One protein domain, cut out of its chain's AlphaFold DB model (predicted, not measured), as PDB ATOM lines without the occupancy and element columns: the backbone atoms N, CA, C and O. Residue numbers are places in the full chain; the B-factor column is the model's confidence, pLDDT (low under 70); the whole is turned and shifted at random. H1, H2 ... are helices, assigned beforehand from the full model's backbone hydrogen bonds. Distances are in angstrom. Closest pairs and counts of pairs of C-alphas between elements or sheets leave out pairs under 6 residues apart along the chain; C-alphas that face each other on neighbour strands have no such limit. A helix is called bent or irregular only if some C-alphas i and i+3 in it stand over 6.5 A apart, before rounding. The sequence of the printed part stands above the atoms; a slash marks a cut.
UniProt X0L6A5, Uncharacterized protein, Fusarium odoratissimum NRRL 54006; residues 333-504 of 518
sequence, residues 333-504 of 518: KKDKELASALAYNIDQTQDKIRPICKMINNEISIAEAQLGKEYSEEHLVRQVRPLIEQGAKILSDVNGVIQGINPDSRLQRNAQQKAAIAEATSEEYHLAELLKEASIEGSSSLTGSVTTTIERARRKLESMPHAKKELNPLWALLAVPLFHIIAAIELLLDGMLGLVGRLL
ATOM      1  N   LYS A 333      15.874  13.527  -8.998       86.88
ATOM      2  CA  LYS A 333      16.659  12.839 -10.042       86.88
ATOM      3  C   LYS A 333      18.070  12.491  -9.554       86.88
ATOM      4  O   LYS A 333      18.492  11.350  -9.725       86.88
ATOM      5  N   LYS A 334      18.768  13.437  -8.914       85.62
ATOM      6  CA  LYS A 334      20.108  13.217  -8.338       85.62
ATOM      7  C   LYS A 334      20.081  12.148  -7.247       85.62
ATOM      8  O   LYS A 334      20.945  11.283  -7.230       85.62
ATOM      9  N   ASP A 335      19.093  12.182  -6.357       83.81
ATOM     10  CA  ASP A 335      18.967  11.205  -5.270       83.81
ATOM     11  C   ASP A 335      18.694   9.790  -5.806       83.81
ATOM     12  O   ASP A 335      19.305   8.834  -5.336       83.81
ATOM     13  N   LYS A 336      17.863   9.654  -6.850       87.25
ATOM     14  CA  LYS A 336      17.651   8.387  -7.572       87.25
ATOM     15  C   LYS A 336      18.942   7.851  -8.209       87.25
ATOM     16  O   LYS A 336      19.214   6.654  -8.131       87.25
ATOM     17  N   GLU A 337      19.736   8.722  -8.831       88.50
ATOM     18  CA  GLU A 337      21.027   8.355  -9.430       88.50
ATOM     19  C   GLU A 337      22.037   7.904  -8.362       88.50
ATOM     20  O   GLU A 337      22.683   6.868  -8.530       88.50
ATOM     21  N   LEU A 338      22.108   8.606  -7.225       87.31
ATOM     22  CA  LEU A 338      22.936   8.225  -6.075       87.31
ATOM     23  C   LEU A 338      22.486   6.898  -5.443       87.31
ATOM     24  O   LEU A 338      23.325   6.048  -5.156       87.31
ATOM     25  N   ALA A 339      21.178   6.691  -5.263       87.56
ATOM     26  CA  ALA A 339      20.638   5.464  -4.683       87.56
ATOM     27  C   ALA A 339      20.919   4.237  -5.565       87.56
ATOM     28  O   ALA A 339      21.365   3.202  -5.069       87.56
ATOM     29  N   SER A 340      20.738   4.371  -6.885       89.25
ATOM     30  CA  SER A 340      21.064   3.318  -7.853       89.25
ATOM     31  C   SER A 340      22.569   3.019  -7.907       89.25
ATOM     32  O   SER A 340      22.953   1.850  -7.953       89.25
ATOM     33  N   ALA A 341      23.425   4.046  -7.843       90.38
ATOM     34  CA  ALA A 341      24.874   3.865  -7.789       90.38
ATOM     35  C   ALA A 341      25.331   3.169  -6.495       90.38
ATOM     36  O   ALA A 341      26.223   2.320  -6.535       90.38
ATOM     37  N   LEU A 342      24.720   3.496  -5.354       88.00
ATOM     38  CA  LEU A 342      25.037   2.879  -4.068       88.00
ATOM     39  C   LEU A 342      24.648   1.394  -4.033       88.00
ATOM     40  O   LEU A 342      25.482   0.562  -3.676       88.00
ATOM     41  N   ALA A 343      23.425   1.064  -4.463       88.50
ATOM     42  CA  ALA A 343      22.938  -0.311  -4.574       88.50
ATOM     43  C   ALA A 343      23.898  -1.184  -5.404       88.50
ATOM     44  O   ALA A 343      24.415  -2.187  -4.916       88.50
ATOM     45  N   TYR A 344      24.244  -0.721  -6.612       91.69
ATOM     46  CA  TYR A 344      25.163  -1.422  -7.509       91.69
ATOM     47  C   TYR A 344      26.535  -1.707  -6.872       91.69
ATOM     48  O   TYR A 344      27.082  -2.796  -7.041       91.69
ATOM     49  N   ASN A 345      27.101  -0.760  -6.115       90.38
ATOM     50  CA  ASN A 345      28.400  -0.958  -5.462       90.38
ATOM     51  C   ASN A 345      28.349  -1.979  -4.314       90.38
ATOM     52  O   ASN A 345      29.333  -2.689  -4.085       90.38
ATOM     53  N   ILE A 346      27.212  -2.098  -3.626       88.12
ATOM     54  CA  ILE A 346      27.007  -3.106  -2.581       88.12
ATOM     55  C   ILE A 346      26.896  -4.499  -3.209       88.12
ATOM     56  O   ILE A 346      27.657  -5.385  -2.819       88.12
ATOM     57  N   ASP A 347      26.071  -4.678  -4.243       89.88
ATOM     58  CA  ASP A 347      25.943  -5.955  -4.966       89.88
ATOM     59  C   ASP A 347      27.292  -6.414  -5.544       89.88
ATOM     60  O   ASP A 347      27.759  -7.530  -5.299       89.88
ATOM     61  N   GLN A 348      27.998  -5.500  -6.222       91.56
ATOM     62  CA  GLN A 348      29.336  -5.742  -6.766       91.56
ATOM     63  C   GLN A 348      30.397  -6.047  -5.704       91.56
ATOM     64  O   GLN A 348      31.451  -6.585  -6.046       91.56
ATOM     65  N   THR A 349      30.167  -5.697  -4.440       91.12
ATOM     66  CA  THR A 349      31.038  -6.080  -3.321       91.12
ATOM     67  C   THR A 349      30.678  -7.467  -2.820       91.12
ATOM     68  O   THR A 349      31.575  -8.299  -2.658       91.12
ATOM     69  N   GLN A 350      29.385  -7.748  -2.632       90.19
ATOM     70  CA  GLN A 350      28.908  -9.063  -2.210       90.19
ATOM     71  C   GLN A 350      29.422 -10.171  -3.146       90.19
ATOM     72  O   GLN A 350      29.947 -11.182  -2.680       90.19
ATOM     73  N   ASP A 351      29.363  -9.965  -4.462       92.31
ATOM     74  CA  ASP A 351      29.814 -10.960  -5.445       92.31
ATOM     75  C   ASP A 351      31.333 -11.181  -5.464       92.31
ATOM     76  O   ASP A 351      31.790 -12.267  -5.828       92.31
ATOM     77  N   LYS A 352      32.126 -10.202  -5.013       93.50
ATOM     78  CA  LYS A 352      33.593 -10.317  -4.898       93.50
ATOM     79  C   LYS A 352      34.026 -10.924  -3.564       93.50
ATOM     80  O   LYS A 352      34.971 -11.708  -3.535       93.50
ATOM     81  N   ILE A 353      33.335 -10.610  -2.465       93.56
ATOM     82  CA  ILE A 353      33.695 -11.100  -1.125       93.56
ATOM     83  C   ILE A 353      33.166 -12.518  -0.853       93.56
ATOM     84  O   ILE A 353      33.886 -13.333  -0.276       93.56
ATOM     85  N   ARG A 354      31.966 -12.876  -1.346       92.94
ATOM     86  CA  ARG A 354      31.377 -14.223  -1.190       92.94
ATOM     87  C   ARG A 354      32.308 -15.373  -1.633       92.94
ATOM     88  O   ARG A 354      32.401 -16.347  -0.879       92.94
ATOM     89  N   PRO A 355      33.008 -15.337  -2.788       95.38
ATOM     90  CA  PRO A 355      33.969 -16.384  -3.146       95.38
ATOM     91  C   PRO A 355      35.223 -16.384  -2.259       95.38
ATOM     92  O   PRO A 355      35.707 -17.462  -1.924       95.38
ATOM     93  N   ILE A 356      35.716 -15.222  -1.813       95.94
ATOM     94  CA  ILE A 356      36.876 -15.127  -0.905       95.94
ATOM     95  C   ILE A 356      36.550 -15.768   0.446       95.94
ATOM     96  O   ILE A 356      37.291 -16.634   0.912       95.94
ATOM     97  N   CYS A 357      35.394 -15.442   1.028       94.56
ATOM     98  CA  CYS A 357      34.892 -16.099   2.232       94.56
ATOM     99  C   CYS A 357      34.798 -17.623   2.048       94.56
ATOM    100  O   CYS A 357      35.235 -18.371   2.921       94.56
ATOM    101  N   LYS A 358      34.294 -18.115   0.907       95.19
ATOM    102  CA  LYS A 358      34.260 -19.562   0.613       95.19
ATOM    103  C   LYS A 358      35.661 -20.182   0.564       95.19
ATOM    104  O   LYS A 358      35.863 -21.217   1.190       95.19
ATOM    105  N   MET A 359      36.632 -19.547  -0.098       96.06
ATOM    106  CA  MET A 359      38.017 -20.040  -0.152       96.06
ATOM    107  C   MET A 359      38.661 -20.104   1.243       96.06
ATOM    108  O   MET A 359      39.214 -21.140   1.601       96.06
ATOM    109  N   ILE A 360      38.493 -19.070   2.077       95.12
ATOM    110  CA  ILE A 360      38.981 -19.063   3.470       95.12
ATOM    111  C   ILE A 360      38.358 -20.209   4.286       95.12
ATOM    112  O   ILE A 360      39.070 -20.944   4.971       95.12
ATOM    113  N   ASN A 361      37.035 -20.400   4.204       94.25
ATOM    114  CA  ASN A 361      36.356 -21.489   4.916       94.25
ATOM    115  C   ASN A 361      36.805 -22.881   4.428       94.25
ATOM    116  O   ASN A 361      36.855 -23.812   5.236       94.25
ATOM    117  N   ASN A 362      37.136 -23.028   3.141       95.00
ATOM    118  CA  ASN A 362      37.632 -24.279   2.567       95.00
ATOM    119  C   ASN A 362      39.033 -24.617   3.091       95.00
ATOM    120  O   ASN A 362      39.194 -25.682   3.681       95.00
ATOM    121  N   GLU A 363      40.013 -23.716   2.963       93.06
ATOM    122  CA  GLU A 363      41.399 -23.961   3.405       93.06
ATOM    123  C   GLU A 363      41.482 -24.312   4.896       93.06
ATOM    124  O   GLU A 363      42.132 -25.285   5.281       93.06
ATOM    125  N   ILE A 364      40.740 -23.592   5.745       91.62
ATOM    126  CA  ILE A 364      40.692 -23.865   7.190       91.62
ATOM    127  C   ILE A 364      40.040 -25.229   7.481       91.62
ATOM    128  O   ILE A 364      40.457 -25.930   8.402       91.62
ATOM    129  N   SER A 365      39.050 -25.649   6.687       92.06
ATOM    130  CA  SER A 365      38.423 -26.973   6.837       92.06
ATOM    131  C   SER A 365      39.296 -28.112   6.291       92.06
ATOM    132  O   SER A 365      39.240 -29.223   6.811       92.06
ATOM    133  N   ILE A 366      40.135 -27.845   5.285       90.56
ATOM    134  CA  ILE A 366      41.153 -28.784   4.789       90.56
ATOM    135  C   ILE A 366      42.237 -28.990   5.853       90.56
ATOM    136  O   ILE A 366      42.584 -30.132   6.145       90.56
ATOM    137  N   ALA A 367      42.722 -27.908   6.474       89.50
ATOM    138  CA  ALA A 367      43.682 -27.972   7.574       89.50
ATOM    139  C   ALA A 367      43.129 -28.743   8.785       89.50
ATOM    140  O   ALA A 367      43.801 -29.621   9.317       89.50
ATOM    141  N   GLU A 368      41.882 -28.478   9.183       88.00
ATOM    142  CA  GLU A 368      41.200 -29.197  10.269       88.00
ATOM    143  C   GLU A 368      41.073 -30.703   9.968       88.00
ATOM    144  O   GLU A 368      41.382 -31.530  10.822       88.00
ATOM    145  N   ALA A 369      40.715 -31.082   8.735       88.81
ATOM    146  CA  ALA A 369      40.628 -32.485   8.308       88.81
ATOM    147  C   ALA A 369      41.996 -33.190   8.137       88.81
ATOM    148  O   ALA A 369      42.057 -34.413   7.959       88.81
ATOM    149  N   GLN A 370      43.096 -32.433   8.167       85.25
ATOM    150  CA  GLN A 370      44.477 -32.930   8.105       85.25
ATOM    151  C   GLN A 370      45.216 -32.795   9.451       85.25
ATOM    152  O   GLN A 370      46.333 -33.299   9.593       85.25
ATOM    153  N   LEU A 371      44.582 -32.192  10.460       77.56
ATOM    154  CA  LEU A 371      45.103 -32.074  11.816       77.56
ATOM    155  C   LEU A 371      45.406 -33.471  12.392       77.56
ATOM    156  O   LEU A 371      44.590 -34.388  12.314       77.56
ATOM    157  N   GLY A 372      46.617 -33.648  12.926       66.62
ATOM    158  CA  GLY A 372      47.135 -34.954  13.360       66.62
ATOM    159  C   GLY A 372      47.883 -35.764  12.288       66.62
ATOM    160  O   GLY A 372      48.403 -36.828  12.610       66.62
ATOM    161  N   LYS A 373      48.001 -35.273  11.043       73.44
ATOM    162  CA  LYS A 373      48.828 -35.870   9.967       73.44
ATOM    163  C   LYS A 373      50.035 -34.993   9.596       73.44
ATOM    164  O   LYS A 373      50.300 -34.785   8.419       73.44
ATOM    165  N   GLU A 374      50.709 -34.427  10.601       68.69
ATOM    166  CA  GLU A 374      51.840 -33.489  10.425       68.69
ATOM    167  C   GLU A 374      51.518 -32.295   9.496       68.69
ATOM    168  O   GLU A 374      52.353 -31.824   8.726       68.69
ATOM    169  N   TYR A 375      50.280 -31.790   9.563       78.94
ATOM    170  CA  TYR A 375      49.859 -30.635   8.774       78.94
ATOM    171  C   TYR A 375      50.639 -29.369   9.171       78.94
ATOM    172  O   TYR A 375      50.598 -28.941  10.324       78.94
ATOM    173  N   SER A 376      51.309 -28.746   8.198       84.62
ATOM    174  CA  SER A 376      52.041 -27.488   8.382       84.62
ATOM    175  C   SER A 376      51.076 -26.315   8.566       84.62
ATOM    176  O   SER A 376      50.430 -25.856   7.621       84.62
ATOM    177  N   GLU A 377      51.023 -25.773   9.781       89.44
ATOM    178  CA  GLU A 377      50.283 -24.547  10.093       89.44
ATOM    179  C   GLU A 377      50.769 -23.355   9.244       89.44
ATOM    180  O   GLU A 377      49.983 -22.484   8.872       89.44
ATOM    181  N   GLU A 378      52.048 -23.337   8.858       90.94
ATOM    182  CA  GLU A 378      52.633 -22.348   7.948       90.94
ATOM    183  C   GLU A 378      52.010 -22.405   6.547       90.94
ATOM    184  O   GLU A 378      51.891 -21.365   5.896       90.94
ATOM    185  N   HIS A 379      51.601 -23.586   6.067       90.69
ATOM    186  CA  HIS A 379      50.900 -23.707   4.790       90.69
ATOM    187  C   HIS A 379      49.524 -23.030   4.854       90.69
ATOM    188  O   HIS A 379      49.219 -22.213   3.985       90.69
ATOM    189  N   LEU A 380      48.737 -23.277   5.909       92.06
ATOM    190  CA  LEU A 380      47.452 -22.594   6.103       92.06
ATOM    191  C   LEU A 380      47.629 -21.072   6.176       92.06
ATOM    192  O   LEU A 380      46.900 -20.338   5.510       92.06
ATOM    193  N   VAL A 381      48.629 -20.591   6.926       94.88
ATOM    194  CA  VAL A 381      48.940 -19.153   7.009       94.88
ATOM    195  C   VAL A 381      49.273 -18.573   5.629       94.88
ATOM    196  O   VAL A 381      48.824 -17.472   5.317       94.88
ATOM    197  N   ARG A 382      50.021 -19.301   4.788       95.19
ATOM    198  CA  ARG A 382      50.388 -18.863   3.428       95.19
ATOM    199  C   ARG A 382      49.202 -18.804   2.464       95.19
ATOM    200  O   ARG A 382      49.190 -17.903   1.633       95.19
ATOM    201  N   GLN A 383      48.224 -19.708   2.570       94.94
ATOM    202  CA  GLN A 383      47.027 -19.681   1.714       94.94
ATOM    203  C   GLN A 383      45.980 -18.669   2.205       94.94
ATOM    204  O   GLN A 383      45.398 -17.933   1.414       94.94
ATOM    205  N   VAL A 384      45.745 -18.591   3.520       95.94
ATOM    206  CA  VAL A 384      44.663 -17.767   4.087       95.94
ATOM    207  C   VAL A 384      45.032 -16.283   4.187       95.94
ATOM    208  O   VAL A 384      44.166 -15.441   3.962       95.94
ATOM    209  N   ARG A 385      46.297 -15.930   4.458       96.44
ATOM    210  CA  ARG A 385      46.747 -14.525   4.531       96.44
ATOM    211  C   ARG A 385      46.399 -13.690   3.282       96.44
ATOM    212  O   ARG A 385      45.708 -12.687   3.460       96.44
ATOM    213  N   PRO A 386      46.775 -14.076   2.045       97.38
ATOM    214  CA  PRO A 386      46.454 -13.278   0.859       97.38
ATOM    215  C   PRO A 386      44.945 -13.192   0.589       97.38
ATOM    216  O   PRO A 386      44.480 -12.188   0.059       97.38
ATOM    217  N   LEU A 387      44.156 -14.198   0.993       97.38
ATOM    218  CA  LEU A 387      42.693 -14.148   0.904       97.38
ATOM    219  C   LEU A 387      42.093 -13.131   1.889       97.38
ATOM    220  O   LEU A 387      41.187 -12.384   1.517       97.38
ATOM    221  N   ILE A 388      42.612 -13.058   3.122       96.25
ATOM    222  CA  ILE A 388      42.230 -12.016   4.089       96.25
ATOM    223  C   ILE A 388      42.599 -10.632   3.546       96.25
ATOM    224  O   ILE A 388      41.754  -9.743   3.547       96.25
ATOM    225  N   GLU A 389      43.824 -10.451   3.051       96.31
ATOM    226  CA  GLU A 389      44.314  -9.175   2.511       96.31
ATOM    227  C   GLU A 389      43.498  -8.721   1.285       96.31
ATOM    228  O   GLU A 389      43.102  -7.557   1.197       96.31
ATOM    229  N   GLN A 390      43.154  -9.643   0.377       96.62
ATOM    230  CA  GLN A 390      42.288  -9.371  -0.772       96.62
ATOM    231  C   GLN A 390      40.870  -8.959  -0.338       96.62
ATOM    232  O   GLN A 390      40.331  -7.973  -0.847       96.62
ATOM    233  N   GLY A 391      40.273  -9.680   0.617       95.44
ATOM    234  CA  GLY A 391      38.953  -9.352   1.157       95.44
ATOM    235  C   GLY A 391      38.935  -8.014   1.903       95.44
ATOM    236  O   GLY A 391      38.038  -7.201   1.692       95.44
ATOM    237  N   ALA A 392      39.964  -7.745   2.710       95.50
ATOM    238  CA  ALA A 392      40.145  -6.491   3.437       95.50
ATOM    239  C   ALA A 392      40.275  -5.296   2.486       95.50
ATOM    240  O   ALA A 392      39.684  -4.240   2.734       95.50
ATOM    241  N   LYS A 393      40.979  -5.471   1.356       96.50
ATOM    242  CA  LYS A 393      41.044  -4.455   0.302       96.50
ATOM    243  C   LYS A 393      39.662  -4.182  -0.297       96.50
ATOM    244  O   LYS A 393      39.278  -3.025  -0.375       96.50
ATOM    245  N   ILE A 394      38.898  -5.216  -0.657       95.31
ATOM    246  CA  ILE A 394      37.545  -5.062  -1.231       95.31
ATOM    247  C   ILE A 394      36.599  -4.330  -0.265       95.31
ATOM    248  O   ILE A 394      35.867  -3.438  -0.689       95.31
ATOM    249  N   LEU A 395      36.643  -4.656   1.032       94.56
ATOM    250  CA  LEU A 395      35.847  -3.963   2.053       94.56
ATOM    251  C   LEU A 395      36.313  -2.508   2.260       94.56
ATOM    252  O   LEU A 395      35.491  -1.606   2.406       94.56
ATOM    253  N   SER A 396      37.619  -2.243   2.217       94.38
ATOM    254  CA  SER A 396      38.152  -0.875   2.319       94.38
ATOM    255  C   SER A 396      37.803  -0.022   1.091       94.38
ATOM    256  O   SER A 396      37.394   1.130   1.243       94.38
ATOM    257  N   ASP A 397      37.905  -0.602  -0.110       93.44
ATOM    258  CA  ASP A 397      37.544   0.033  -1.382       93.44
ATOM    259  C   ASP A 397      36.059   0.439  -1.376       93.44
ATOM    260  O   ASP A 397      35.740   1.599  -1.642       93.44
ATOM    261  N   VAL A 398      35.139  -0.477  -1.026       91.06
ATOM    262  CA  VAL A 398      33.702  -0.146  -0.996       91.06
ATOM    263  C   VAL A 398      33.357   0.832   0.125       91.06
ATOM    264  O   VAL A 398      32.529   1.708  -0.098       91.06
ATOM    265  N   ASN A 399      34.003   0.760   1.295       90.44
ATOM    266  CA  ASN A 399      33.766   1.730   2.364       90.44
ATOM    267  C   ASN A 399      34.085   3.161   1.891       90.44
ATOM    268  O   ASN A 399      33.281   4.072   2.089       90.44
ATOM    269  N   GLY A 400      35.213   3.345   1.193       90.69
ATOM    270  CA  GLY A 400      35.560   4.624   0.570       90.69
ATOM    271  C   GLY A 400      34.548   5.073  -0.491       90.69
ATOM    272  O   GLY A 400      34.210   6.253  -0.555       90.69
ATOM    273  N   VAL A 401      34.003   4.142  -1.282       90.69
ATOM    274  CA  VAL A 401      32.961   4.442  -2.283       90.69
ATOM    275  C   VAL A 401      31.620   4.814  -1.638       90.69
ATOM    276  O   VAL A 401      31.003   5.782  -2.070       90.69
ATOM    277  N   ILE A 402      31.178   4.121  -0.584       86.56
ATOM    278  CA  ILE A 402      29.938   4.440   0.149       86.56
ATOM    279  C   ILE A 402      30.027   5.851   0.746       86.56
ATOM    280  O   ILE A 402      29.116   6.661   0.564       86.56
ATOM    281  N   GLN A 403      31.154   6.173   1.393       85.50
ATOM    282  CA  GLN A 403      31.416   7.508   1.937       85.50
ATOM    283  C   GLN A 403      31.508   8.570   0.824       85.50
ATOM    284  O   GLN A 403      30.942   9.651   0.962       85.50
ATOM    285  N   GLY A 404      32.140   8.254  -0.312       86.25
ATOM    286  CA  GLY A 404      32.252   9.153  -1.467       86.25
ATOM    287  C   GLY A 404      30.941   9.405  -2.229       86.25
ATOM    288  O   GLY A 404      30.778  10.476  -2.811       86.25
ATOM    289  N   ILE A 405      29.993   8.463  -2.209       84.50
ATOM    290  CA  ILE A 405      28.651   8.626  -2.802       84.50
ATOM    291  C   ILE A 405      27.742   9.482  -1.901       84.50
ATOM    292  O   ILE A 405      26.874  10.196  -2.406       84.50
ATOM    293  N   ASN A 406      27.931   9.448  -0.577       79.88
ATOM    294  CA  ASN A 406      27.057  10.122   0.390       79.88
ATOM    295  C   ASN A 406      27.830  10.955   1.447       79.88
ATOM    296  O   ASN A 406      27.595  10.776   2.644       79.88
ATOM    297  N   PRO A 407      28.724  11.886   1.045       73.69
ATOM    298  CA  PRO A 407      29.676  12.533   1.958       73.69
ATOM    299  C   PRO A 407      29.006  13.352   3.070       73.69
ATOM    300  O   PRO A 407      29.383  13.241   4.232       73.69
ATOM    301  N   ASP A 408      27.956  14.115   2.748       73.69
ATOM    302  CA  ASP A 408      27.241  14.953   3.726       73.69
ATOM    303  C   ASP A 408      26.060  14.227   4.403       73.69
ATOM    304  O   ASP A 408      25.157  14.874   4.950       73.69
ATOM    305  N   SER A 409      25.954  12.901   4.252       80.62
ATOM    306  CA  SER A 409      24.721  12.140   4.522       80.62
ATOM    307  C   SER A 409      23.469  12.732   3.843       80.62
ATOM    308  O   SER A 409      22.357  12.668   4.372       80.62
ATOM    309  N   ARG A 410      23.627  13.358   2.663       81.88
ATOM    310  CA  ARG A 410      22.524  14.050   1.972       81.88
ATOM    311  C   ARG A 410      21.419  13.085   1.546       81.88
ATOM    312  O   ARG A 410      20.254  13.445   1.653       81.88
ATOM    313  N   LEU A 411      21.762  11.866   1.119       81.31
ATOM    314  CA  LEU A 411      20.764  10.866   0.729       81.31
ATOM    315  C   LEU A 411      19.899  10.452   1.931       81.31
ATOM    316  O   LEU A 411      18.680  10.408   1.811       81.31
ATOM    317  N   GLN A 412      20.508  10.262   3.110       82.75
ATOM    318  CA  GLN A 412      19.789  10.002   4.365       82.75
ATOM    319  C   GLN A 412      18.871  11.176   4.739       82.75
ATOM    320  O   GLN A 412      17.691  10.966   5.004       82.75
ATOM    321  N   ARG A 413      19.385  12.415   4.742       82.69
ATOM    322  CA  ARG A 413      18.599  13.605   5.119       82.69
ATOM    323  C   ARG A 413      17.431  13.852   4.159       82.69
ATOM    324  O   ARG A 413      16.318  14.124   4.606       82.69
ATOM    325  N   ASN A 414      17.657  13.686   2.856       82.62
ATOM    326  CA  ASN A 414      16.608  13.781   1.844       82.62
ATOM    327  C   ASN A 414      15.578  12.648   2.004       82.62
ATOM    328  O   ASN A 414      14.380  12.913   1.917       82.62
ATOM    329  N   ALA A 415      16.008  11.418   2.312       80.12
ATOM    330  CA  ALA A 415      15.106  10.307   2.615       80.12
ATOM    331  C   ALA A 415      14.256  10.578   3.870       80.12
ATOM    332  O   ALA A 415      13.039  10.444   3.796       80.12
ATOM    333  N   GLN A 416      14.842  11.063   4.974       79.00
ATOM    334  CA  GLN A 416      14.108  11.439   6.195       79.00
ATOM    335  C   GLN A 416      13.046  12.521   5.924       79.00
ATOM    336  O   GLN A 416      11.916  12.416   6.408       79.00
ATOM    337  N   GLN A 417      13.379  13.536   5.118       80.38
ATOM    338  CA  GLN A 417      12.442  14.593   4.722       80.38
ATOM    339  C   GLN A 417      11.316  14.066   3.820       80.38
ATOM    340  O   GLN A 417      10.146  14.295   4.121       80.38
ATOM    341  N   LYS A 418      11.637  13.308   2.761       76.56
ATOM    342  CA  LYS A 418      10.642  12.664   1.877       76.56
ATOM    343  C   LYS A 418       9.751  11.687   2.641       76.56
ATOM    344  O   LYS A 418       8.552  11.622   2.386       76.56
ATOM    345  N   ALA A 419      10.312  10.967   3.607       70.00
ATOM    346  CA  ALA A 419       9.594  10.043   4.471       70.00
ATOM    347  C   ALA A 419       8.546  10.745   5.338       70.00
ATOM    348  O   ALA A 419       7.459  10.203   5.521       70.00
ATOM    349  N   ALA A 420       8.836  11.953   5.834       67.00
ATOM    350  CA  ALA A 420       7.887  12.750   6.613       67.00
ATOM    351  C   ALA A 420       6.635  13.179   5.827       67.00
ATOM    352  O   ALA A 420       5.631  13.526   6.444       67.00
ATOM    353  N   ILE A 421       6.686  13.117   4.493       72.50
ATOM    354  CA  ILE A 421       5.612  13.503   3.564       72.50
ATOM    355  C   ILE A 421       5.213  12.372   2.592       72.50
ATOM    356  O   ILE A 421       4.476  12.609   1.643       72.50
ATOM    357  N   ALA A 422       5.698  11.145   2.826       68.62
ATOM    358  CA  ALA A 422       5.463   9.943   2.010       68.62
ATOM    359  C   ALA A 422       5.848  10.031   0.506       68.62
ATOM    360  O   ALA A 422       5.310   9.289  -0.314       68.62
ATOM    361  N   GLU A 423       6.816  10.878   0.127       72.56
ATOM    362  CA  GLU A 423       7.219  11.131  -1.276       72.56
ATOM    363  C   GLU A 423       8.597  10.544  -1.669       72.56
ATOM    364  O   GLU A 423       9.463  11.252  -2.190       72.56
ATOM    365  N   ALA A 424       8.842   9.254  -1.435       75.31
ATOM    366  CA  ALA A 424      10.070   8.605  -1.916       75.31
ATOM    367  C   ALA A 424       9.908   7.874  -3.254       75.31
ATOM    368  O   ALA A 424       8.820   7.443  -3.641       75.31
ATOM    369  N   THR A 425      11.036   7.706  -3.937       79.06
ATOM    370  CA  THR A 425      11.166   7.003  -5.215       79.06
ATOM    371  C   THR A 425      11.257   5.487  -5.049       79.06
ATOM    372  O   THR A 425      11.716   4.971  -4.030       79.06
ATOM    373  N   SER A 426      10.884   4.759  -6.104       80.50
ATOM    374  CA  SER A 426      11.081   3.309  -6.255       80.50
ATOM    375  C   SER A 426      12.512   2.851  -5.949       80.50
ATOM    376  O   SER A 426      12.717   1.781  -5.384       80.50
ATOM    377  N   GLU A 427      13.500   3.667  -6.305       84.31
ATOM    378  CA  GLU A 427      14.920   3.377  -6.151       84.31
ATOM    379  C   GLU A 427      15.402   3.563  -4.706       84.31
ATOM    380  O   GLU A 427      16.238   2.788  -4.251       84.31
ATOM    381  N   GLU A 428      14.825   4.506  -3.956       81.88
ATOM    382  CA  GLU A 428      15.047   4.631  -2.507       81.88
ATOM    383  C   GLU A 428      14.457   3.422  -1.751       81.88
ATOM    384  O   GLU A 428      15.118   2.881  -0.868       81.88
ATOM    385  N   TYR A 429      13.280   2.910  -2.146       80.81
ATOM    386  CA  TYR A 429      12.738   1.659  -1.580       80.81
ATOM    387  C   TYR A 429      13.588   0.429  -1.925       80.81
ATOM    388  O   TYR A 429      13.833  -0.411  -1.059       80.81
ATOM    389  N   HIS A 430      14.041   0.307  -3.175       84.25
ATOM    390  CA  HIS A 430      14.880  -0.816  -3.598       84.25
ATOM    391  C   HIS A 430      16.229  -0.816  -2.872       84.25
ATOM    392  O   HIS A 430      16.652  -1.861  -2.374       84.25
ATOM    393  N   LEU A 431      16.862   0.357  -2.752       85.12
ATOM    394  CA  LEU A 431      18.065   0.539  -1.950       85.12
ATOM    395  C   LEU A 431      17.814   0.152  -0.488       85.12
ATOM    396  O   LEU A 431      18.616  -0.585   0.071       85.12
ATOM    397  N   ALA A 432      16.713   0.599   0.127       83.00
ATOM    398  CA  ALA A 432      16.402   0.281   1.519       83.00
ATOM    399  C   ALA A 432      16.306  -1.235   1.777       83.00
ATOM    400  O   ALA A 432      16.818  -1.712   2.789       83.00
ATOM    401  N   GLU A 433      15.714  -2.006   0.860       84.19
ATOM    402  CA  GLU A 433      15.640  -3.466   0.998       84.19
ATOM    403  C   GLU A 433      17.003  -4.146   0.768       84.19
ATOM    404  O   GLU A 433      17.359  -5.045   1.527       84.19
ATOM    405  N   LEU A 434      17.819  -3.676  -0.190       84.50
ATOM    406  CA  LEU A 434      19.193  -4.170  -0.392       84.50
ATOM    407  C   LEU A 434      20.119  -3.847   0.789       84.50
ATOM    408  O   LEU A 434      20.922  -4.686   1.197       84.50
ATOM    409  N   LEU A 435      20.004  -2.647   1.368       83.19
ATOM    410  CA  LEU A 435      20.723  -2.269   2.585       83.19
ATOM    411  C   LEU A 435      20.313  -3.163   3.759       83.19
ATOM    412  O   LEU A 435      21.169  -3.636   4.505       83.19
ATOM    413  N   LYS A 436      19.012  -3.429   3.898       84.38
ATOM    414  CA  LYS A 436      18.456  -4.319   4.918       84.38
ATOM    415  C   LYS A 436      18.961  -5.751   4.740       84.38
ATOM    416  O   LYS A 436      19.426  -6.330   5.715       84.38
ATOM    417  N   GLU A 437      18.975  -6.298   3.523       85.44
ATOM    418  CA  GLU A 437      19.592  -7.605   3.259       85.44
ATOM    419  C   GLU A 437      21.095  -7.600   3.585       85.44
ATOM    420  O   GLU A 437      21.572  -8.514   4.253       85.44
ATOM    421  N   ALA A 438      21.843  -6.567   3.182       80.94
ATOM    422  CA  ALA A 438      23.280  -6.459   3.446       80.94
ATOM    423  C   ALA A 438      23.626  -6.346   4.946       80.94
ATOM    424  O   ALA A 438      24.685  -6.831   5.362       80.94
ATOM    425  N   SER A 439      22.742  -5.730   5.739       78.25
ATOM    426  CA  SER A 439      22.896  -5.516   7.184       78.25
ATOM    427  C   SER A 439      22.399  -6.685   8.042       78.25
ATOM    428  O   SER A 439      22.895  -6.866   9.148       78.25
ATOM    429  N   ILE A 440      21.434  -7.485   7.567       78.56
ATOM    430  CA  ILE A 440      20.913  -8.639   8.316       78.56
ATOM    431  C   ILE A 440      22.009  -9.696   8.517       78.56
ATOM    432  O   ILE A 440      22.736 -10.066   7.589       78.56
ATOM    433  N   GLU A 441      22.075 -10.247   9.729       65.75
ATOM    434  CA  GLU A 441      22.910 -11.398  10.076       65.75
ATOM    435  C   GLU A 441      22.384 -12.678   9.400       65.75
ATOM    436  O   GLU A 441      21.575 -13.428   9.944       65.75
ATOM    437  N   GLY A 442      22.836 -12.927   8.168       68.81
ATOM    438  CA  GLY A 442      22.448 -14.084   7.363       68.81
ATOM    439  C   GLY A 442      23.603 -14.595   6.506       68.81
ATOM    440  O   GLY A 442      24.454 -13.834   6.056       68.81
ATOM    441  N   SER A 443      23.655 -15.902   6.247       62.66
ATOM    442  CA  SER A 443      24.785 -16.532   5.539       62.66
ATOM    443  C   SER A 443      24.953 -16.097   4.071       62.66
ATOM    444  O   SER A 443      26.005 -16.358   3.483       62.66
ATOM    445  N   SER A 444      23.951 -15.433   3.484       71.25
ATOM    446  CA  SER A 444      23.981 -14.845   2.138       71.25
ATOM    447  C   SER A 444      24.479 -13.393   2.089       71.25
ATOM    448  O   SER A 444      24.973 -12.977   1.035       71.25
ATOM    449  N   SER A 445      24.353 -12.634   3.186       84.69
ATOM    450  CA  SER A 445      24.553 -11.179   3.202       84.69
ATOM    451  C   SER A 445      26.026 -10.771   3.226       84.69
ATOM    452  O   SER A 445      26.913 -11.571   3.540       84.69
ATOM    453  N   LEU A 446      26.296  -9.497   2.917       85.56
ATOM    454  CA  LEU A 446      27.632  -8.904   3.040       85.56
ATOM    455  C   LEU A 446      28.186  -9.104   4.460       85.56
ATOM    456  O   LEU A 446      29.260  -9.675   4.636       85.56
ATOM    457  N   THR A 447      27.404  -8.698   5.460       87.06
ATOM    458  CA  THR A 447      27.777  -8.759   6.875       87.06
ATOM    459  C   THR A 447      27.920 -10.196   7.367       87.06
ATOM    460  O   THR A 447      28.988 -10.593   7.837       87.06
ATOM    461  N   GLY A 448      26.883 -11.022   7.206       89.31
ATOM    462  CA  GLY A 448      26.876 -12.378   7.750       89.31
ATOM    463  C   GLY A 448      27.876 -13.317   7.069       89.31
ATOM    464  O   GLY A 448      28.462 -14.169   7.744       89.31
ATOM    465  N   SER A 449      28.163 -13.154   5.772       90.38
ATOM    466  CA  SER A 449      29.186 -13.972   5.097       90.38
ATOM    467  C   SER A 449      30.607 -13.691   5.606       90.38
ATOM    468  O   SER A 449      31.380 -14.635   5.796       90.38
ATOM    469  N   VAL A 450      30.942 -12.433   5.915       92.75
ATOM    470  CA  VAL A 450      32.244 -12.059   6.492       92.75
ATOM    471  C   VAL A 450      32.312 -12.447   7.974       92.75
ATOM    472  O   VAL A 450      33.223 -13.183   8.360       92.75
ATOM    473  N   THR A 451      31.328 -12.054   8.792       93.00
ATOM    474  CA  THR A 451      31.309 -12.335  10.240       93.00
ATOM    475  C   THR A 451      31.333 -13.836  10.534       93.00
ATOM    476  O   THR A 451      32.215 -14.305  11.256       93.00
ATOM    477  N   THR A 452      30.470 -14.640   9.895       92.56
ATOM    478  CA  THR A 452      30.472 -16.101  10.120       92.56
ATOM    479  C   THR A 452      31.746 -16.785   9.615       92.56
ATOM    480  O   THR A 452      32.105 -17.849  10.123       92.56
ATOM    481  N   THR A 453      32.463 -16.188   8.654       93.62
ATOM    482  CA  THR A 453      33.791 -16.663   8.231       93.62
ATOM    483  C   THR A 453      34.839 -16.372   9.301       93.62
ATOM    484  O   THR A 453      35.572 -17.287   9.672       93.62
ATOM    485  N   ILE A 454      34.869 -15.156   9.858       94.19
ATOM    486  CA  ILE A 454      35.781 -14.780  10.953       94.19
ATOM    487  C   ILE A 454      35.541 -15.661  12.187       94.19
ATOM    488  O   ILE A 454      36.494 -16.192  12.755       94.19
ATOM    489  N   GLU A 455      34.287 -15.885  12.589       93.25
ATOM    490  CA  GLU A 455      33.989 -16.755  13.731       93.25
ATOM    491  C   GLU A 455      34.322 -18.231  13.474       93.25
ATOM    492  O   GLU A 455      34.817 -18.922  14.367       93.25
ATOM    493  N   ARG A 456      34.006 -18.766  12.282       92.31
ATOM    494  CA  ARG A 456      34.329 -20.163  11.945       92.31
ATOM    495  C   ARG A 456      35.840 -20.357  11.909       92.31
ATOM    496  O   ARG A 456      36.323 -21.347  12.446       92.31
ATOM    497  N   ALA A 457      36.571 -19.395  11.351       92.19
ATOM    498  CA  ALA A 457      38.022 -19.384  11.364       92.19
ATOM    499  C   ALA A 457      38.583 -19.334  12.791       92.19
ATOM    500  O   ALA A 457      39.380 -20.194  13.154       92.19
ATOM    501  N   ARG A 458      38.133 -18.386  13.627       93.56
ATOM    502  CA  ARG A 458      38.582 -18.257  15.023       93.56
ATOM    503  C   ARG A 458      38.379 -19.543  15.823       93.56
ATOM    504  O   ARG A 458      39.341 -19.985  16.441       93.56
ATOM    505  N   ARG A 459      37.192 -20.162  15.738       92.62
ATOM    506  CA  ARG A 459      36.876 -21.442  16.402       92.62
ATOM    507  C   ARG A 459      37.771 -22.585  15.908       92.62
ATOM    508  O   ARG A 459      38.405 -23.258  16.712       92.62
ATOM    509  N   LYS A 460      37.888 -22.781  14.589       89.00
ATOM    510  CA  LYS A 460      38.705 -23.871  14.012       89.00
ATOM    511  C   LYS A 460      40.209 -23.715  14.259       89.00
ATOM    512  O   LYS A 460      40.919 -24.710  14.326       89.00
ATOM    513  N   LEU A 461      40.694 -22.485  14.427       90.00
ATOM    514  CA  LEU A 461      42.092 -22.203  14.758       90.00
ATOM    515  C   LEU A 461      42.429 -22.433  16.244       90.00
ATOM    516  O   LEU A 461      43.594 -22.334  16.612       90.00
ATOM    517  N   GLU A 462      41.470 -22.753  17.121       89.75
ATOM    518  CA  GLU A 462      41.754 -22.991  18.546       89.75
ATOM    519  C   GLU A 462      42.725 -24.153  18.796       89.75
ATOM    520  O   GLU A 462      43.487 -24.096  19.760       89.75
ATOM    521  N   SER A 463      42.759 -25.139  17.897       88.25
ATOM    522  CA  SER A 463      43.668 -26.291  17.920       88.25
ATOM    523  C   SER A 463      44.980 -26.095  17.141       88.25
ATOM    524  O   SER A 463      45.794 -27.016  17.100       88.25
ATOM    525  N   MET A 464      45.202 -24.921  16.537       89.06
ATOM    526  CA  MET A 464      46.354 -24.606  15.677       89.06
ATOM    527  C   MET A 464      47.090 -23.361  16.215       89.06
ATOM    528  O   MET A 464      46.802 -22.239  15.785       89.06
ATOM    529  N   PRO A 465      47.980 -23.496  17.217       90.38
ATOM    530  CA  PRO A 465      48.521 -22.356  17.961       90.38
ATOM    531  C   PRO A 465      49.383 -21.393  17.128       90.38
ATOM    532  O   PRO A 465      49.364 -20.188  17.395       90.38
ATOM    533  N   HIS A 466      50.116 -21.873  16.121       91.12
ATOM    534  CA  HIS A 466      50.943 -21.030  15.256       91.12
ATOM    535  C   HIS A 466      50.083 -20.280  14.227       91.12
ATOM    536  O   HIS A 466      50.171 -19.054  14.118       91.12
ATOM    537  N   ALA A 467      49.169 -20.973  13.544       92.50
ATOM    538  CA  ALA A 467      48.226 -20.356  12.617       92.50
ATOM    539  C   ALA A 467      47.273 -19.386  13.333       92.50
ATOM    540  O   ALA A 467      46.980 -18.315  12.803       92.50
ATOM    541  N   LYS A 468      46.845 -19.692  14.566       93.81
ATOM    542  CA  LYS A 468      46.073 -18.773  15.417       93.81
ATOM    543  C   LYS A 468      46.853 -17.499  15.729       93.81
ATOM    544  O   LYS A 468      46.284 -16.415  15.620       93.81
ATOM    545  N   LYS A 469      48.139 -17.607  16.082       94.94
ATOM    546  CA  LYS A 469      48.998 -16.446  16.362       94.94
ATOM    547  C   LYS A 469      49.149 -15.536  15.137       94.94
ATOM    548  O   LYS A 469      49.011 -14.325  15.274       94.94
ATOM    549  N   GLU A 470      49.380 -16.114  13.960       93.88
ATOM    550  CA  GLU A 470      49.602 -15.358  12.719       93.88
ATOM    551  C   GLU A 470      48.316 -14.808  12.079       93.88
ATOM    552  O   GLU A 470      48.327 -13.702  11.543       93.88
ATOM    553  N   LEU A 471      47.204 -15.551  12.117       94.00
ATOM    554  CA  LEU A 471      45.955 -15.153  11.454       94.00
ATOM    555  C   LEU A 471      45.037 -14.303  12.339       94.00
ATOM    556  O   LEU A 471      44.275 -13.497  11.809       94.00
ATOM    557  N   ASN A 472      45.077 -14.440  13.673       93.25
ATOM    558  CA  ASN A 472      44.120 -13.728  14.528       93.25
ATOM    559  C   ASN A 472      44.218 -12.185  14.474       93.25
ATOM    560  O   ASN A 472      43.160 -11.549  14.499       93.25
ATOM    561  N   PRO A 473      45.411 -11.564  14.332       93.56
ATOM    562  CA  PRO A 473      45.522 -10.130  14.056       93.56
ATOM    563  C   PRO A 473      44.915  -9.737  12.702       93.56
ATOM    564  O   PRO A 473      44.293  -8.683  12.585       93.56
ATOM    565  N   LEU A 474      45.045 -10.593  11.682       94.88
ATOM    566  CA  LEU A 474      44.595 -10.293  10.321       94.88
ATOM    567  C   LEU A 474      43.064 -10.238  10.199       94.88
ATOM    568  O   LEU A 474      42.556  -9.493   9.366       94.88
ATOM    569  N   TRP A 475      42.304 -10.932  11.057       94.69
ATOM    570  CA  TRP A 475      40.835 -10.808  11.072       94.69
ATOM    571  C   TRP A 475      40.354  -9.376  11.351       94.69
ATOM    572  O   TRP A 475      39.269  -9.008  10.901       94.69
ATOM    573  N   ALA A 476      41.155  -8.540  12.028       93.81
ATOM    574  CA  ALA A 476      40.835  -7.125  12.222       93.81
ATOM    575  C   ALA A 476      40.806  -6.340  10.896       93.81
ATOM    576  O   ALA A 476      39.993  -5.430  10.750       93.81
ATOM    577  N   LEU A 477      41.614  -6.737   9.903       95.12
ATOM    578  CA  LEU A 477      41.643  -6.119   8.570       95.12
ATOM    579  C   LEU A 477      40.329  -6.326   7.799       95.12
ATOM    580  O   LEU A 477      39.993  -5.518   6.942       95.12
ATOM    581  N   LEU A 478      39.577  -7.386   8.112       93.50
ATOM    582  CA  LEU A 478      38.221  -7.601   7.598       93.50
ATOM    583  C   LEU A 478      37.171  -6.928   8.494       93.50
ATOM    584  O   LEU A 478      36.274  -6.260   7.988       93.50
ATOM    585  N   ALA A 479      37.288  -7.078   9.818       93.25
ATOM    586  CA  ALA A 479      36.280  -6.608  10.770       93.25
ATOM    587  C   ALA A 479      36.151  -5.073  10.836       93.25
ATOM    588  O   ALA A 479      35.036  -4.568  10.908       93.25
ATOM    589  N   VAL A 480      37.260  -4.326  10.787       93.81
ATOM    590  CA  VAL A 480      37.246  -2.853  10.889       93.81
ATOM    591  C   VAL A 480      36.543  -2.180   9.698       93.81
ATOM    592  O   VAL A 480      35.612  -1.411   9.939       93.81
ATOM    593  N   PRO A 481      36.895  -2.443   8.419       93.62
ATOM    594  CA  PRO A 481      36.152  -1.859   7.305       93.62
ATOM    595  C   PRO A 481      34.719  -2.399   7.221       93.62
ATOM    596  O   PRO A 481      33.831  -1.638   6.850       93.62
ATOM    597  N   LEU A 482      34.456  -3.651   7.625       91.88
ATOM    598  CA  LEU A 482      33.084  -4.164   7.718       91.88
ATOM    599  C   LEU A 482      32.241  -3.354   8.714       91.88
ATOM    600  O   LEU A 482      31.126  -2.971   8.381       91.88
ATOM    601  N   PHE A 483      32.775  -3.043   9.897       91.62
ATOM    602  CA  PHE A 483      32.078  -2.230  10.895       91.62
ATOM    603  C   PHE A 483      31.750  -0.821  10.373       91.62
ATOM    604  O   PHE A 483      30.642  -0.332  10.584       91.62
ATOM    605  N   HIS A 484      32.664  -0.187   9.631       91.50
ATOM    606  CA  HIS A 484      32.390   1.107   8.994       91.50
ATOM    607  C   HIS A 484      31.321   1.020   7.891       91.50
ATOM    608  O   HIS A 484      30.476   1.911   7.801       91.50
ATOM    609  N   ILE A 485      31.305  -0.065   7.104       89.38
ATOM    610  CA  ILE A 485      30.241  -0.335   6.124       89.38
ATOM    611  C   ILE A 485      28.894  -0.501   6.834       89.38
ATOM    612  O   ILE A 485      27.931   0.142   6.427       89.38
ATOM    613  N   ILE A 486      28.825  -1.313   7.897       88.62
ATOM    614  CA  ILE A 486      27.602  -1.526   8.686       88.62
ATOM    615  C   ILE A 486      27.099  -0.188   9.228       88.62
ATOM    616  O   ILE A 486      25.980   0.190   8.916       88.62
ATOM    617  N   ALA A 487      27.937   0.586   9.922       88.81
ATOM    618  CA  ALA A 487      27.535   1.873  10.490       88.81
ATOM    619  C   ALA A 487      27.039   2.876   9.425       88.81
ATOM    620  O   ALA A 487      26.079   3.609   9.660       88.81
ATOM    621  N   ALA A 488      27.650   2.900   8.233       86.44
ATOM    622  CA  ALA A 488      27.184   3.730   7.121       86.44
ATOM    623  C   ALA A 488      25.844   3.235   6.537       86.44
ATOM    624  O   ALA A 488      24.977   4.047   6.207       86.44
ATOM    625  N   ILE A 489      25.663   1.915   6.428       85.31
ATOM    626  CA  ILE A 489      24.432   1.269   5.954       85.31
ATOM    627  C   ILE A 489      23.287   1.452   6.959       85.31
ATOM    628  O   ILE A 489      22.188   1.801   6.544       85.31
ATOM    629  N   GLU A 490      23.531   1.293   8.260       83.88
ATOM    630  CA  GLU A 490      22.564   1.524   9.341       83.88
ATOM    631  C   GLU A 490      22.115   2.989   9.398       83.88
ATOM    632  O   GLU A 490      20.920   3.265   9.493       83.88
ATOM    633  N   LEU A 491      23.051   3.935   9.259       84.56
ATOM    634  CA  LEU A 491      22.747   5.367   9.204       84.56
ATOM    635  C   LEU A 491      21.856   5.713   7.997       84.56
ATOM    636  O   LEU A 491      20.881   6.452   8.123       84.56
ATOM    637  N   LEU A 492      22.151   5.142   6.826       82.75
ATOM    638  CA  LEU A 492      21.303   5.252   5.635       82.75
ATOM    639  C   LEU A 492      19.938   4.567   5.818       82.75
ATOM    640  O   LEU A 492      18.919   5.111   5.383       82.75
ATOM    641  N   LEU A 493      19.909   3.397   6.464       82.50
ATOM    642  CA  LEU A 493      18.697   2.636   6.755       82.50
ATOM    643  C   LEU A 493      17.762   3.383   7.691       82.50
ATOM    644  O   LEU A 493      16.582   3.437   7.380       82.50
ATOM    645  N   ASP A 494      18.241   3.998   8.773       82.31
ATOM    646  CA  ASP A 494      17.412   4.842   9.649       82.31
ATOM    647  C   ASP A 494      16.611   5.867   8.827       82.31
ATOM    648  O   ASP A 494      15.379   5.951   8.921       82.31
ATOM    649  N   GLY A 495      17.298   6.555   7.906       76.31
ATOM    650  CA  GLY A 495      16.671   7.552   7.049       76.31
ATOM    651  C   GLY A 495      15.627   7.005   6.070       76.31
ATOM    652  O   GLY A 495      14.700   7.729   5.707       76.31
ATOM    653  N   MET A 496      15.731   5.731   5.683       76.88
ATOM    654  CA  MET A 496      14.800   5.056   4.767       76.88
ATOM    655  C   MET A 496      13.810   4.100   5.461       76.88
ATOM    656  O   MET A 496      12.815   3.703   4.862       76.88
ATOM    657  N   LEU A 497      13.990   3.754   6.734       68.00
ATOM    658  CA  LEU A 497      13.039   2.945   7.504       68.00
ATOM    659  C   LEU A 497      11.893   3.811   8.033       68.00
ATOM    660  O   LEU A 497      10.742   3.369   8.038       68.00
ATOM    661  N   GLY A 498      12.161   5.086   8.340       65.81
ATOM    662  CA  GLY A 498      11.119   6.083   8.606       65.81
ATOM    663  C   GLY A 498      10.146   6.306   7.435       65.81
ATOM    664  O   GLY A 498       9.079   6.892   7.626       65.81
ATOM    665  N   LEU A 499      10.490   5.853   6.229       60.62
ATOM    666  CA  LEU A 499       9.642   5.873   5.036       60.62
ATOM    667  C   LEU A 499       8.707   4.652   5.005       60.62
ATOM    668  O   LEU A 499       7.483   4.793   4.986       60.62
ATOM    669  N   VAL A 500       9.292   3.452   5.076       55.69
ATOM    670  CA  VAL A 500       8.572   2.167   5.062       55.69
ATOM    671  C   VAL A 500       7.625   2.047   6.264       55.69
ATOM    672  O   VAL A 500       6.488   1.598   6.118       55.69
ATOM    673  N   GLY A 501       8.046   2.521   7.441       59.75
ATOM    674  CA  GLY A 501       7.238   2.496   8.661       59.75
ATOM    675  C   GLY A 501       5.911   3.253   8.536       59.75
ATOM    676  O   GLY A 501       4.887   2.746   9.000       59.75
ATOM    677  N   ARG A 502       5.901   4.415   7.864       57.09
ATOM    678  CA  ARG A 502       4.685   5.223   7.640       57.09
ATOM    679  C   ARG A 502       3.746   4.592   6.616       57.09
ATOM    680  O   ARG A 502       2.559   4.478   6.905       57.09
ATOM    681  N   LEU A 503       4.266   4.079   5.496       50.91
ATOM    682  CA  LEU A 503       3.451   3.326   4.529       50.91
ATOM    683  C   LEU A 503       2.713   2.137   5.165       50.91
ATOM    684  O   LEU A 503       1.580   1.851   4.781       50.91
ATOM    685  N   LEU A 504       3.336   1.464   6.139       55.12
ATOM    686  CA  LEU A 504       2.747   0.318   6.834       55.12
ATOM    687  C   LEU A 504       1.792   0.695   7.984       55.12
ATOM    688  O   LEU A 504       0.858  -0.064   8.240       55.12
TER     689      LEU A 504
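This is residues 333 to 504 of the 518 residues of an uncharacterized protein of Fusarium odoratissimum NRRL 54006 (UniProt X0L6A5). A long rod-shaped helix bundle: the hairpin of H1 and H2 runs along one side, while H4 and H5, nearly end to end, and the returning H7 make the other. H3 lies near one end of the rod and H6 near the other. The 172 printed residues hold seven named helices, H1 to H7, and no named strand: all helix. The whole is only just loose, close to compact, with a radius of gyration of the C-alphas of 19.0 A and spans of 66 by 29 by 21 A.

H1, residues 333 to 370, begins at C-alpha 333 (16.659, 12.839, -10.042) and is 56.6 A long. H2, residues 377 to 405, is 41.6 A long, with a kink of 27 degrees near residue 384. H3 is residues 410 to 420, 15.4 A, and H4 residues 426 to 439, 20.0 A. H5, residues 446 to 463, 27.9 A, is only just irregular: C-alphas 460 and 463 are 6.8 A apart. H6 is residues 465 to 471, 10.0 A. H7, residues 475 to 504, 39.9 A, has a kink of 39 degrees near residue 495 and ends at C-alpha 504 (2.747, 0.318, 6.834).

In the bundle of H1, H2, H4, H5 and H7, helices packed together, H1 and H2 touch as a helical hairpin at a shallow tilt of 8 degrees, opposite ways; their closest C-alphas, Ile 360 and Val 384, are 5.9 A apart. H1 touches H4 with residues 336 to 346 alone, closest C-alphas Ala 343 and Leu 431, 5.6 A, and touches H5, closest C-alphas Gln 350 and Leu 446, 5.4 A. H4 and H5 touch only at the corner, C-alphas 438 and 446 being closest at 5.0 A. H7 touches H2 with residues 475 to 488 alone at a steep tilt of 39 degrees, closest C-alphas Leu 478 and Ala 392, 4.7 A; H1 and H7 are apart. H3 touches H7, closest C-alphas Ala 419 and Leu 499, 4.2 A; H6 touches H2, closest C-alphas Ala 467 and Glu 377, 5.3 A. Every O i to N i+4 pair is within hydrogen-bond range in H3, H4 and H6, against 31 of 34 in H1, 23 of 25 in H2, 12 of 14 in H5 and 21 of 26 in H7.

The C-alphas farthest apart, Glu 374 and Ile 421, are 66.3 A apart. The printed part has no cut, and no link is long. Mean pLDDT of the printed part is 86.1; 15 residues are under 70, among them 441 to 443 and 497 to 504.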